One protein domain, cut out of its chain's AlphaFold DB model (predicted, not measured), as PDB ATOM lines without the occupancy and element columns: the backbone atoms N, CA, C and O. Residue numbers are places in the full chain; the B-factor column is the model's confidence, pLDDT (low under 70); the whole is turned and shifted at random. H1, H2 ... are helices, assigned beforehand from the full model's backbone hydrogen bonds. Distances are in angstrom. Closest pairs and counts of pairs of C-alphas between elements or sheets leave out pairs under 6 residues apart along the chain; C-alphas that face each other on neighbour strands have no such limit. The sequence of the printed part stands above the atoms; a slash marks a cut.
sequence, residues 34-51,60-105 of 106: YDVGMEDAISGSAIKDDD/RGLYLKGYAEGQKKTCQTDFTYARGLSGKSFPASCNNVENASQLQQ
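This is residues 34 to 51 and 60 to 105 of the 106 residues of an uncharacterized protein of Escherichia coli (strain SE11) (UniProt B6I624). The longest helix, H2, runs side by side with the shorter H1 as a pair pointing the same way, and beyond the end of H2 the helix H3 turns off about perpendicular to it. From H3 a long stretch without a named element, residues 86 to 99, folds back toward the middle of the domain and leads to the short H4, which meets H3 at a few residues only. The printed part has 64 residues with four named helices, in the order H1, H2, H3, H4, and no named strand; the class is all helix, with 38 residues in these helices. The whole is compact, with a radius of gyration of the C-alphas of 11.4 A, and its outline is elongated, spanning 33 by 20 by 19 A.

Find C-alpha 60 at (-29.166, -8.853, 17.113); from there H2, residues 60 to 74, runs 20.5 A to C-alpha 74 at (-24.773, -15.105, 36.091). Look back to C-alpha 34 at (-32.423, -6.896, 25.029), where H1, residues 34 to 43, begins its 14.3 A. After H2 come H3, residues 77 to 85, 12.2 A long, and H4, residues 100 to 103, 5.1 A long and ending at C-alpha 103 at (-15.522, -20.520, 36.830).

Start at Tyr 67 in H2 and look to Gly 37 in H1: their C-alphas, the closest of the two helices, are 4.1 A apart. H1 and H2 touch, with 41 pairs of C-alphas within 8 A, and run the same way at a tilt of 36 degrees, only just steep. H2 and H3 are close but not clearly touching; their closest C-alphas, those of Thr 74 and Thr 80, are 7.4 A apart. Their lines are about perpendicular, at 76 degrees. H3 and H4 only just touch, with 3 pairs of C-alphas within 8 A; the closest are those of Thr 77 and Leu 103, at 5.8 A. H1 is apart from H3 and from H4, and H2 is apart from H4. Along the backbones of H1, H2 and H3, every O i to N i+4 pair is within hydrogen-bond range, while H4, with 4 residues, is too short for such a pair.

The two C-alphas farthest apart are those of Asp 51 and Leu 85, at 34.6 A. Between Asp 51 and Arg 60 you meet a cut: residues 52 to 59 are not printed, and the gap from C-alpha 51 to C-alpha 60 is 10.4 A. The link from H1 to H2 runs across this cut. The link from H2 to H3 is tight, with 2 residues, and that from H3 to H4 is long, with 14. In the B-factor column you will find a mean pLDDT of 92.2 for the printed part of this model, and no printed residue is under 70.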
ATOM      1  N   TYR A  34     -33.319  -7.089  23.895       94.06
ATOM      2  CA  TYR A  34     -32.423  -6.896  25.029       94.06
ATOM      3  C   TYR A  34     -32.813  -7.809  26.196       94.06
ATOM      4  O   TYR A  34     -31.970  -8.549  26.707       94.06
ATOM      5  N   ASP A  35     -34.089  -7.829  26.572       93.94
ATOM      6  CA  ASP A  35     -34.572  -8.686  27.657       93.94
ATOM      7  C   ASP A  35     -34.436 -10.171  27.306       93.94
ATOM      8  O   ASP A  35     -33.997 -10.960  28.143       93.94
ATOM      9  N   VAL A  36     -34.706 -10.548  26.050       93.88
ATOM     10  CA  VAL A  36     -34.473 -11.919  25.563       93.88
ATOM     11  C   VAL A  36     -33.008 -12.320  25.714       93.88
ATOM     12  O   VAL A  36     -32.715 -13.400  26.223       93.88
ATOM     13  N   GLY A  37     -32.075 -11.460  25.297       95.38
ATOM     14  CA  GLY A  37     -30.645 -11.727  25.435       95.38
ATOM     15  C   GLY A  37     -30.223 -11.872  26.890       95.38
ATOM     16  O   GLY A  37     -29.506 -12.810  27.243       95.38
ATOM     17  N   MET A  38     -30.701 -10.974  27.752       96.12
ATOM     18  CA  MET A  38     -30.403 -11.009  29.179       96.12
ATOM     19  C   MET A  38     -30.922 -12.292  29.839       96.12
ATOM     20  O   MET A  38     -30.183 -12.921  30.601       96.12
ATOM     21  N   GLU A  39     -32.148 -12.709  29.526       95.44
ATOM     22  CA  GLU A  39     -32.760 -13.920  30.079       95.44
ATOM     23  C   GLU A  39     -32.094 -15.203  29.558       95.44
ATOM     24  O   GLU A  39     -31.823 -16.127  30.332       95.44
ATOM     25  N   ASP A  40     -31.736 -15.257  28.271       95.44
ATOM     26  CA  ASP A  40     -30.948 -16.357  27.702       95.44
ATOM     27  C   ASP A  40     -29.629 -16.532  28.474       95.44
ATOM     28  O   ASP A  40     -29.279 -17.641  28.890       95.44
ATOM     29  N   ALA A  41     -28.913 -15.437  28.740       95.88
ATOM     30  CA  ALA A  41     -27.672 -15.499  29.495       95.88
ATOM     31  C   ALA A  41     -27.900 -15.950  30.950       95.88
ATOM     32  O   ALA A  41     -27.210 -16.866  31.410       95.88
ATOM     33  N   ILE A  42     -28.874 -15.365  31.661       93.81
ATOM     34  CA  ILE A  42     -29.183 -15.682  33.069       93.81
ATOM     35  C   ILE A  42     -29.606 -17.148  33.233       93.81
ATOM     36  O   ILE A  42     -29.094 -17.843  34.118       93.81
ATOM     37  N   SER A  43     -30.471 -17.647  32.347       92.62
ATOM     38  CA  SER A  43     -30.907 -19.050  32.332       92.62
ATOM     39  C   SER A  43     -29.748 -20.026  32.075       92.62
ATOM     40  O   SER A  43     -29.768 -21.181  32.526       92.62
ATOM     41  N   GLY A  44     -28.664 -19.544  31.466       93.06
ATOM     42  CA  GLY A  44     -27.461 -20.315  31.168       93.06
ATOM     43  C   GLY A  44     -27.415 -20.854  29.743       93.06
ATOM     44  O   GLY A  44     -26.630 -21.766  29.479       93.06
ATOM     45  N   SER A  45     -28.262 -20.331  28.858       95.06
ATOM     46  CA  SER A  45     -28.364 -20.737  27.459       95.06
ATOM     47  C   SER A  45     -27.145 -20.280  26.665       95.06
ATOM     48  O   SER A  45     -26.523 -19.270  26.984       95.06
ATOM     49  N   ALA A  46     -26.783 -21.035  25.629       95.38
ATOM     50  CA  ALA A  46     -25.772 -20.582  24.684       95.38
ATOM     51  C   ALA A  46     -26.289 -19.371  23.894       95.38
ATOM     52  O   ALA A  46     -27.497 -19.210  23.703       95.38
ATOM     53  N   ILE A  47     -25.358 -18.548  23.418       95.06
ATOM     54  CA  ILE A  47     -25.677 -17.407  22.566       95.06
ATOM     55  C   ILE A  47     -26.346 -17.903  21.284       95.06
ATOM     56  O   ILE A  47     -25.906 -18.904  20.711       95.06
ATOM     57  N   LYS A  48     -27.415 -17.233  20.849       93.88
ATOM     58  CA  LYS A  48     -28.088 -17.587  19.595       93.88
ATOM     59  C   LYS A  48     -27.165 -17.364  18.394       93.88
ATOM     60  O   LYS A  48     -26.353 -16.435  18.387       93.88
ATOM     61  N   ASP A  49     -27.307 -18.232  17.400       92.50
ATOM     62  CA  ASP A  49     -26.653 -18.097  16.101       92.50
ATOM     63  C   ASP A  49     -27.325 -17.019  15.238       92.50
ATOM     64  O   ASP A  49     -28.333 -16.419  15.616       92.50
ATOM     65  N   ASP A  50     -26.730 -16.743  14.079       89.31
ATOM     66  CA  ASP A  50     -27.209 -15.690  13.188       89.31
ATOM     67  C   ASP A  50     -28.575 -16.022  12.552       89.31
ATOM     68  O   ASP A  50     -29.336 -15.103  12.238       89.31
ATOM     69  N   ASP A  51     -28.931 -17.309  12.439       90.00
ATOM     70  CA  ASP A  51     -30.215 -17.759  11.884       90.00
ATOM     71  C   ASP A  51     -31.394 -17.327  12.768       90.00
ATOM     72  O   ASP A  51     -32.475 -17.017  12.267       90.00
ATOM     73  N   ARG A  60     -30.381  -8.199  16.612       93.62
ATOM     74  CA  ARG A  60     -29.166  -8.853  17.113       93.62
ATOM     75  C   ARG A  60     -28.333  -7.934  18.005       93.62
ATOM     76  O   ARG A  60     -27.703  -8.400  18.950       93.62
ATOM     77  N   GLY A  61     -28.299  -6.635  17.722       93.94
ATOM     78  CA  GLY A  61     -27.520  -5.673  18.497       93.94
ATOM     79  C   GLY A  61     -28.072  -5.500  19.910       93.94
ATOM     80  O   GLY A  61     -27.303  -5.513  20.875       93.94
ATOM     81  N   LEU A  62     -29.393  -5.370  20.041       94.38
ATOM     82  CA  LEU A  62     -30.077  -5.325  21.334       94.38
ATOM     83  C   LEU A  62     -29.928  -6.642  22.092       94.38
ATOM     84  O   LEU A  62     -29.539  -6.618  23.261       94.38
ATOM     85  N   TYR A  63     -30.115  -7.772  21.408       95.56
ATOM     86  CA  TYR A  63     -29.897  -9.097  21.983       95.56
ATOM     87  C   TYR A  63     -28.506  -9.255  22.590       95.56
ATOM     88  O   TYR A  63     -28.377  -9.609  23.759       95.56
ATOM     89  N   LEU A  64     -27.452  -8.941  21.836       96.12
ATOM     90  CA  LEU A  64     -26.080  -9.105  22.315       96.12
ATOM     91  C   LEU A  64     -25.751  -8.194  23.500       96.12
ATOM     92  O   LEU A  64     -25.024  -8.608  24.403       96.12
ATOM     93  N   LYS A  65     -26.299  -6.973  23.526       96.62
ATOM     94  CA  LYS A  65     -26.163  -6.071  24.679       96.62
ATOM     95  C   LYS A  65     -26.802  -6.681  25.925       96.62
ATOM     96  O   LYS A  65     -26.152  -6.740  26.964       96.62
ATOM     97  N   GLY A  66     -28.035  -7.168  25.806       95.81
ATOM     98  CA  GLY A  66     -28.736  -7.829  26.904       95.81
ATOM     99  C   GLY A  66     -28.010  -9.080  27.385       95.81
ATOM    100  O   GLY A  66     -27.793  -9.257  28.581       95.81
ATOM    101  N   TYR A  67     -27.544  -9.907  26.448       96.94
ATOM    102  CA  TYR A  67     -26.803 -11.130  26.735       96.94
ATOM    103  C   TYR A  67     -25.513 -10.860  27.517       96.94
ATOM    104  O   TYR A  67     -25.258 -11.517  28.527       96.94
ATOM    105  N   ALA A  68     -24.740  -9.842  27.130       96.69
ATOM    106  CA  ALA A  68     -23.546  -9.432  27.869       96.69
ATOM    107  C   ALA A  68     -23.875  -8.949  29.297       96.69
ATOM    108  O   ALA A  68     -23.154  -9.268  30.245       96.69
ATOM    109  N   GLU A  69     -24.977  -8.218  29.486       96.75
ATOM    110  CA  GLU A  69     -25.428  -7.804  30.822       96.75
ATOM    111  C   GLU A  69     -25.908  -8.990  31.674       96.75
ATOM    112  O   GLU A  69     -25.614  -9.059  32.869       96.75
ATOM    113  N   GLY A  70     -26.584  -9.971  31.074       95.44
ATOM    114  CA  GLY A  70     -26.955 -11.212  31.753       95.44
ATOM    115  C   GLY A  70     -25.736 -12.059  32.143       95.44
ATOM    116  O   GLY A  70     -25.688 -12.584  33.258       95.44
ATOM    117  N   GLN A  71     -24.702 -12.116  31.293       96.56
ATOM    118  CA  GLN A  71     -23.432 -12.784  31.606       96.56
ATOM    119  C   GLN A  71     -22.766 -12.181  32.845       96.56
ATOM    120  O   GLN A  71     -22.352 -12.925  33.731       96.56
ATOM    121  N   LYS A  72     -22.725 -10.847  32.976       94.75
ATOM    122  CA  LYS A  72     -22.170 -10.181  34.171       94.75
ATOM    123  C   LYS A  72     -22.885 -10.590  35.460       94.75
ATOM    124  O   LYS A  72     -22.247 -10.649  36.509       94.75
ATOM    125  N   LYS A  73     -24.189 -10.877  35.394       91.75
ATOM    126  CA  LYS A  73     -25.006 -11.283  36.549       91.75
ATOM    127  C   LYS A  73     -24.838 -12.762  36.909       91.75
ATOM    128  O   LYS A  73     -24.810 -13.095  38.087       91.75
ATOM    129  N   THR A  74     -24.748 -13.639  35.908       92.25
ATOM    130  CA  THR A  74     -24.773 -15.105  36.091       92.25
ATOM    131  C   THR A  74     -23.375 -15.733  36.162       92.25
ATOM    132  O   THR A  74     -23.161 -16.698  36.888       92.25
ATOM    133  N   CYS A  75     -22.380 -15.171  35.467       94.31
ATOM    134  CA  CYS A  75     -21.017 -15.705  35.389       94.31
ATOM    135  C   CYS A  75     -20.134 -15.180  36.527       94.31
ATOM    136  O   CYS A  75     -19.025 -14.692  36.314       94.31
ATOM    137  N   GLN A  76     -20.660 -15.263  37.746       91.81
ATOM    138  CA  GLN A  76     -19.968 -14.939  38.989       91.81
ATOM    139  C   GLN A  76     -19.639 -16.233  39.729       91.81
ATOM    140  O   GLN A  76     -20.459 -17.152  39.737       91.81
ATOM    141  N   THR A  77     -18.482 -16.284  40.395       90.00
ATOM    142  CA  THR A  77     -18.000 -17.477  41.114       90.00
ATOM    143  C   THR A  77     -19.041 -18.033  42.083       90.00
ATOM    144  O   THR A  77     -19.323 -19.228  42.062       90.00
ATOM    145  N   ASP A  78     -19.665 -17.168  42.886       88.62
ATOM    146  CA  ASP A  78     -20.668 -17.583  43.872       88.62
ATOM    147  C   ASP A  78     -21.894 -18.224  43.209       88.62
ATOM    148  O   ASP A  78     -22.454 -19.196  43.721       88.62
ATOM    149  N   PHE A  79     -22.301 -17.715  42.041       88.69
ATOM    150  CA  PHE A  79     -23.465 -18.216  41.320       88.69
ATOM    151  C   PHE A  79     -23.166 -19.538  40.611       88.69
ATOM    152  O   PHE A  79     -23.958 -20.477  40.702       88.69
ATOM    153  N   THR A  80     -22.013 -19.647  39.944       88.31
ATOM    154  CA  THR A  80     -21.589 -20.900  39.307       88.31
ATOM    155  C   THR A  80     -21.374 -21.996  40.348       88.31
ATOM    156  O   THR A  80     -21.849 -23.114  40.150       88.31
ATOM    157  N   TYR A  81     -20.791 -21.657  41.500       88.19
ATOM    158  CA  TYR A  81     -20.622 -22.571  42.627       88.19
ATOM    159  C   TYR A  81     -21.967 -23.035  43.212       88.19
ATOM    160  O   TYR A  81     -22.222 -24.235  43.320       88.19
ATOM    161  N   ALA A  82     -22.886 -22.112  43.523       88.62
ATOM    162  CA  ALA A  82     -24.217 -22.463  44.028       88.62
ATOM    163  C   ALA A  82     -25.019 -23.325  43.033       88.62
ATOM    164  O   ALA A  82     -25.750 -24.244  43.427       88.62
ATOM    165  N   ARG A  83     -24.864 -23.068  41.729       88.50
ATOM    166  CA  ARG A  83     -25.460 -23.870  40.656       88.50
ATOM    167  C   ARG A  83     -24.882 -25.289  40.632       88.50
ATOM    168  O   ARG A  83     -25.662 -26.239  40.552       88.50
ATOM    169  N   GLY A  84     -23.564 -25.429  40.783       87.94
ATOM    170  CA  GLY A  84     -22.876 -26.717  40.908       87.94
ATOM    171  C   GLY A  84     -23.337 -27.520  42.128       87.94
ATOM    172  O   GLY A  84     -23.716 -28.684  41.990       87.94
ATOM    173  N   LEU A  85     -23.444 -26.883  43.302       89.62
ATOM    174  CA  LEU A  85     -24.004 -27.501  44.515       89.62
ATOM    175  C   LEU A  85     -25.456 -27.973  44.333       89.62
ATOM    176  O   LEU A  85     -25.877 -28.953  44.944       89.62
ATOM    177  N   SER A  86     -26.216 -27.297  43.469       89.75
ATOM    178  CA  SER A  86     -27.588 -27.675  43.106       89.75
ATOM    179  C   SER A  86     -27.654 -28.795  42.054       89.75
ATOM    180  O   SER A  86     -28.739 -29.101  41.557       89.75
ATOM    181  N   GLY A  87     -26.514 -29.376  41.663       89.75
ATOM    182  CA  GLY A  87     -26.412 -30.442  40.663       89.75
ATOM    183  C   GLY A  87     -26.653 -29.982  39.223       89.75
ATOM    184  O   GLY A  87     -26.884 -30.810  38.342       89.75
ATOM    185  N   LYS A  88     -26.643 -28.670  38.961       88.19
ATOM    186  CA  LYS A  88     -26.802 -28.121  37.610       88.19
ATOM    187  C   LYS A  88     -25.435 -27.999  36.941       88.19
ATOM    188  O   LYS A  88     -24.447 -27.665  37.587       88.19
ATOM    189  N   SER A  89     -25.393 -28.233  35.631       89.62
ATOM    190  CA  SER A  89     -24.173 -28.070  34.840       89.62
ATOM    191  C   SER A  89     -23.713 -26.611  34.789       89.62
ATOM    192  O   SER A  89     -24.508 -25.679  34.982       89.62
ATOM    193  N   PHE A  90     -22.436 -26.436  34.448       91.31
ATOM    194  CA  PHE A  90     -21.865 -25.135  34.125       91.31
ATOM    195  C   PHE A  90     -22.704 -24.430  33.037       91.31
ATOM    196  O   PHE A  90     -23.080 -25.087  32.057       91.31
ATOM    197  N   PRO A  91     -23.056 -23.138  33.194       92.56
ATOM    198  CA  PRO A  91     -23.874 -22.429  32.215       92.56
ATOM    199  C   PRO A  91     -23.136 -22.297  30.882       92.56
ATOM    200  O   PRO A  91     -22.018 -21.787  30.844       92.56
ATOM    201  N   ALA A  92     -23.783 -22.669  29.775       94.88
ATOM    202  CA  ALA A  92     -23.203 -22.478  28.446       94.88
ATOM    203  C   ALA A  92     -22.964 -20.991  28.143       94.88
ATOM    204  O   ALA A  92     -22.010 -20.644  27.444       94.88
ATOM    205  N   SER A  93     -23.770 -20.108  28.745       94.94
ATOM    206  CA  SER A  93     -23.576 -18.662  28.669       94.94
ATOM    207  C   SER A  93     -22.234 -18.185  29.220       94.94
ATOM    208  O   SER A  93     -21.741 -17.152  28.778       94.94
ATOM    209  N   CYS A  94     -21.590 -18.945  30.108       95.56
ATOM    210  CA  CYS A  94     -20.305 -18.592  30.707       95.56
ATOM    211  C   CYS A  94     -19.102 -19.251  30.021       95.56
ATOM    212  O   CYS A  94     -17.980 -19.081  30.480       95.56
ATOM    213  N   ASN A  95     -19.289 -19.986  28.918       92.94
ATOM    214  CA  ASN A  95     -18.177 -20.662  28.236       92.94
ATOM    215  C   ASN A  95     -17.160 -19.689  27.621       92.94
ATOM    216  O   ASN A  95     -15.990 -20.031  27.488       92.94
ATOM    217  N   ASN A  96     -17.612 -18.485  27.259       90.00
ATOM    218  CA  ASN A  96     -16.830 -17.529  26.472       90.00
ATOM    219  C   ASN A  96     -16.491 -16.242  27.244       90.00
ATOM    220  O   ASN A  96     -16.031 -15.279  26.636       90.00
ATOM    221  N   VAL A  97     -16.757 -16.184  28.556       92.19
ATOM    222  CA  VAL A  97     -16.332 -15.038  29.379       92.19
ATOM    223  C   VAL A  97     -14.841 -15.148  29.702       92.19
ATOM    224  O   VAL A  97     -14.293 -16.247  29.750       92.19
ATOM    225  N   GLU A  98     -14.171 -14.021  29.944       90.44
ATOM    226  CA  GLU A  98     -12.708 -13.969  30.126       90.44
ATOM    227  C   GLU A  98     -12.194 -14.917  31.225       90.44
ATOM    228  O   GLU A  98     -11.125 -15.511  31.096       90.44
ATOM    229  N   ASN A  99     -12.973 -15.106  32.290       86.69
ATOM    230  CA  ASN A  99     -12.651 -15.957  33.434       86.69
ATOM    231  C   ASN A  99     -13.305 -17.354  33.381       86.69
ATOM    232  O   ASN A  99     -13.356 -18.033  34.409       86.69
ATOM    233  N   ALA A 100     -13.787 -17.815  32.220       89.00
ATOM    234  CA  ALA A 100     -14.505 -19.089  32.081       89.00
ATOM    235  C   ALA A 100     -13.748 -20.283  32.691       89.00
ATOM    236  O   ALA A 100     -14.328 -21.062  33.445       89.00
ATOM    237  N   SER A 101     -12.436 -20.385  32.445       86.50
ATOM    238  CA  SER A 101     -11.595 -21.467  32.976       86.50
ATOM    239  C   SER A 101     -11.575 -21.516  34.504       86.50
ATOM    240  O   SER A 101     -11.498 -22.600  35.071       86.50
ATOM    241  N   GLN A 102     -11.633 -20.360  35.171       87.12
ATOM    242  CA  GLN A 102     -11.700 -20.283  36.630       87.12
ATOM    243  C   GLN A 102     -13.088 -20.696  37.126       87.12
ATOM    244  O   GLN A 102     -13.200 -21.465  38.079       87.12
ATOM    245  N   LEU A 103     -14.141 -20.219  36.459       88.50
ATOM    246  CA  LEU A 103     -15.522 -20.520  36.830       88.50
ATOM    247  C   LEU A 103     -15.866 -22.013  36.666       88.50
ATOM    248  O   LEU A 103     -16.678 -22.527  37.426       88.50
ATOM    249  N   GLN A 104     -15.249 -22.714  35.710       85.94
ATOM    250  CA  GLN A 104     -15.442 -24.158  35.485       85.94
ATOM    251  C   GLN A 104     -14.793 -25.055  36.549       85.94
ATOM    252  O   GLN A 104     -15.140 -26.229  36.649       85.94
ATOM    253  N   GLN A 105     -13.821 -24.534  37.299       79.31
ATOM    254  CA  GLN A 105     -13.104 -25.281  38.341       79.31
ATOM    255  C   GLN A 105     -13.811 -25.224  39.705       79.31
ATOM    256  O   GLN A 105     -13.323 -25.828  40.661       79.31
TER     257      GLN A 105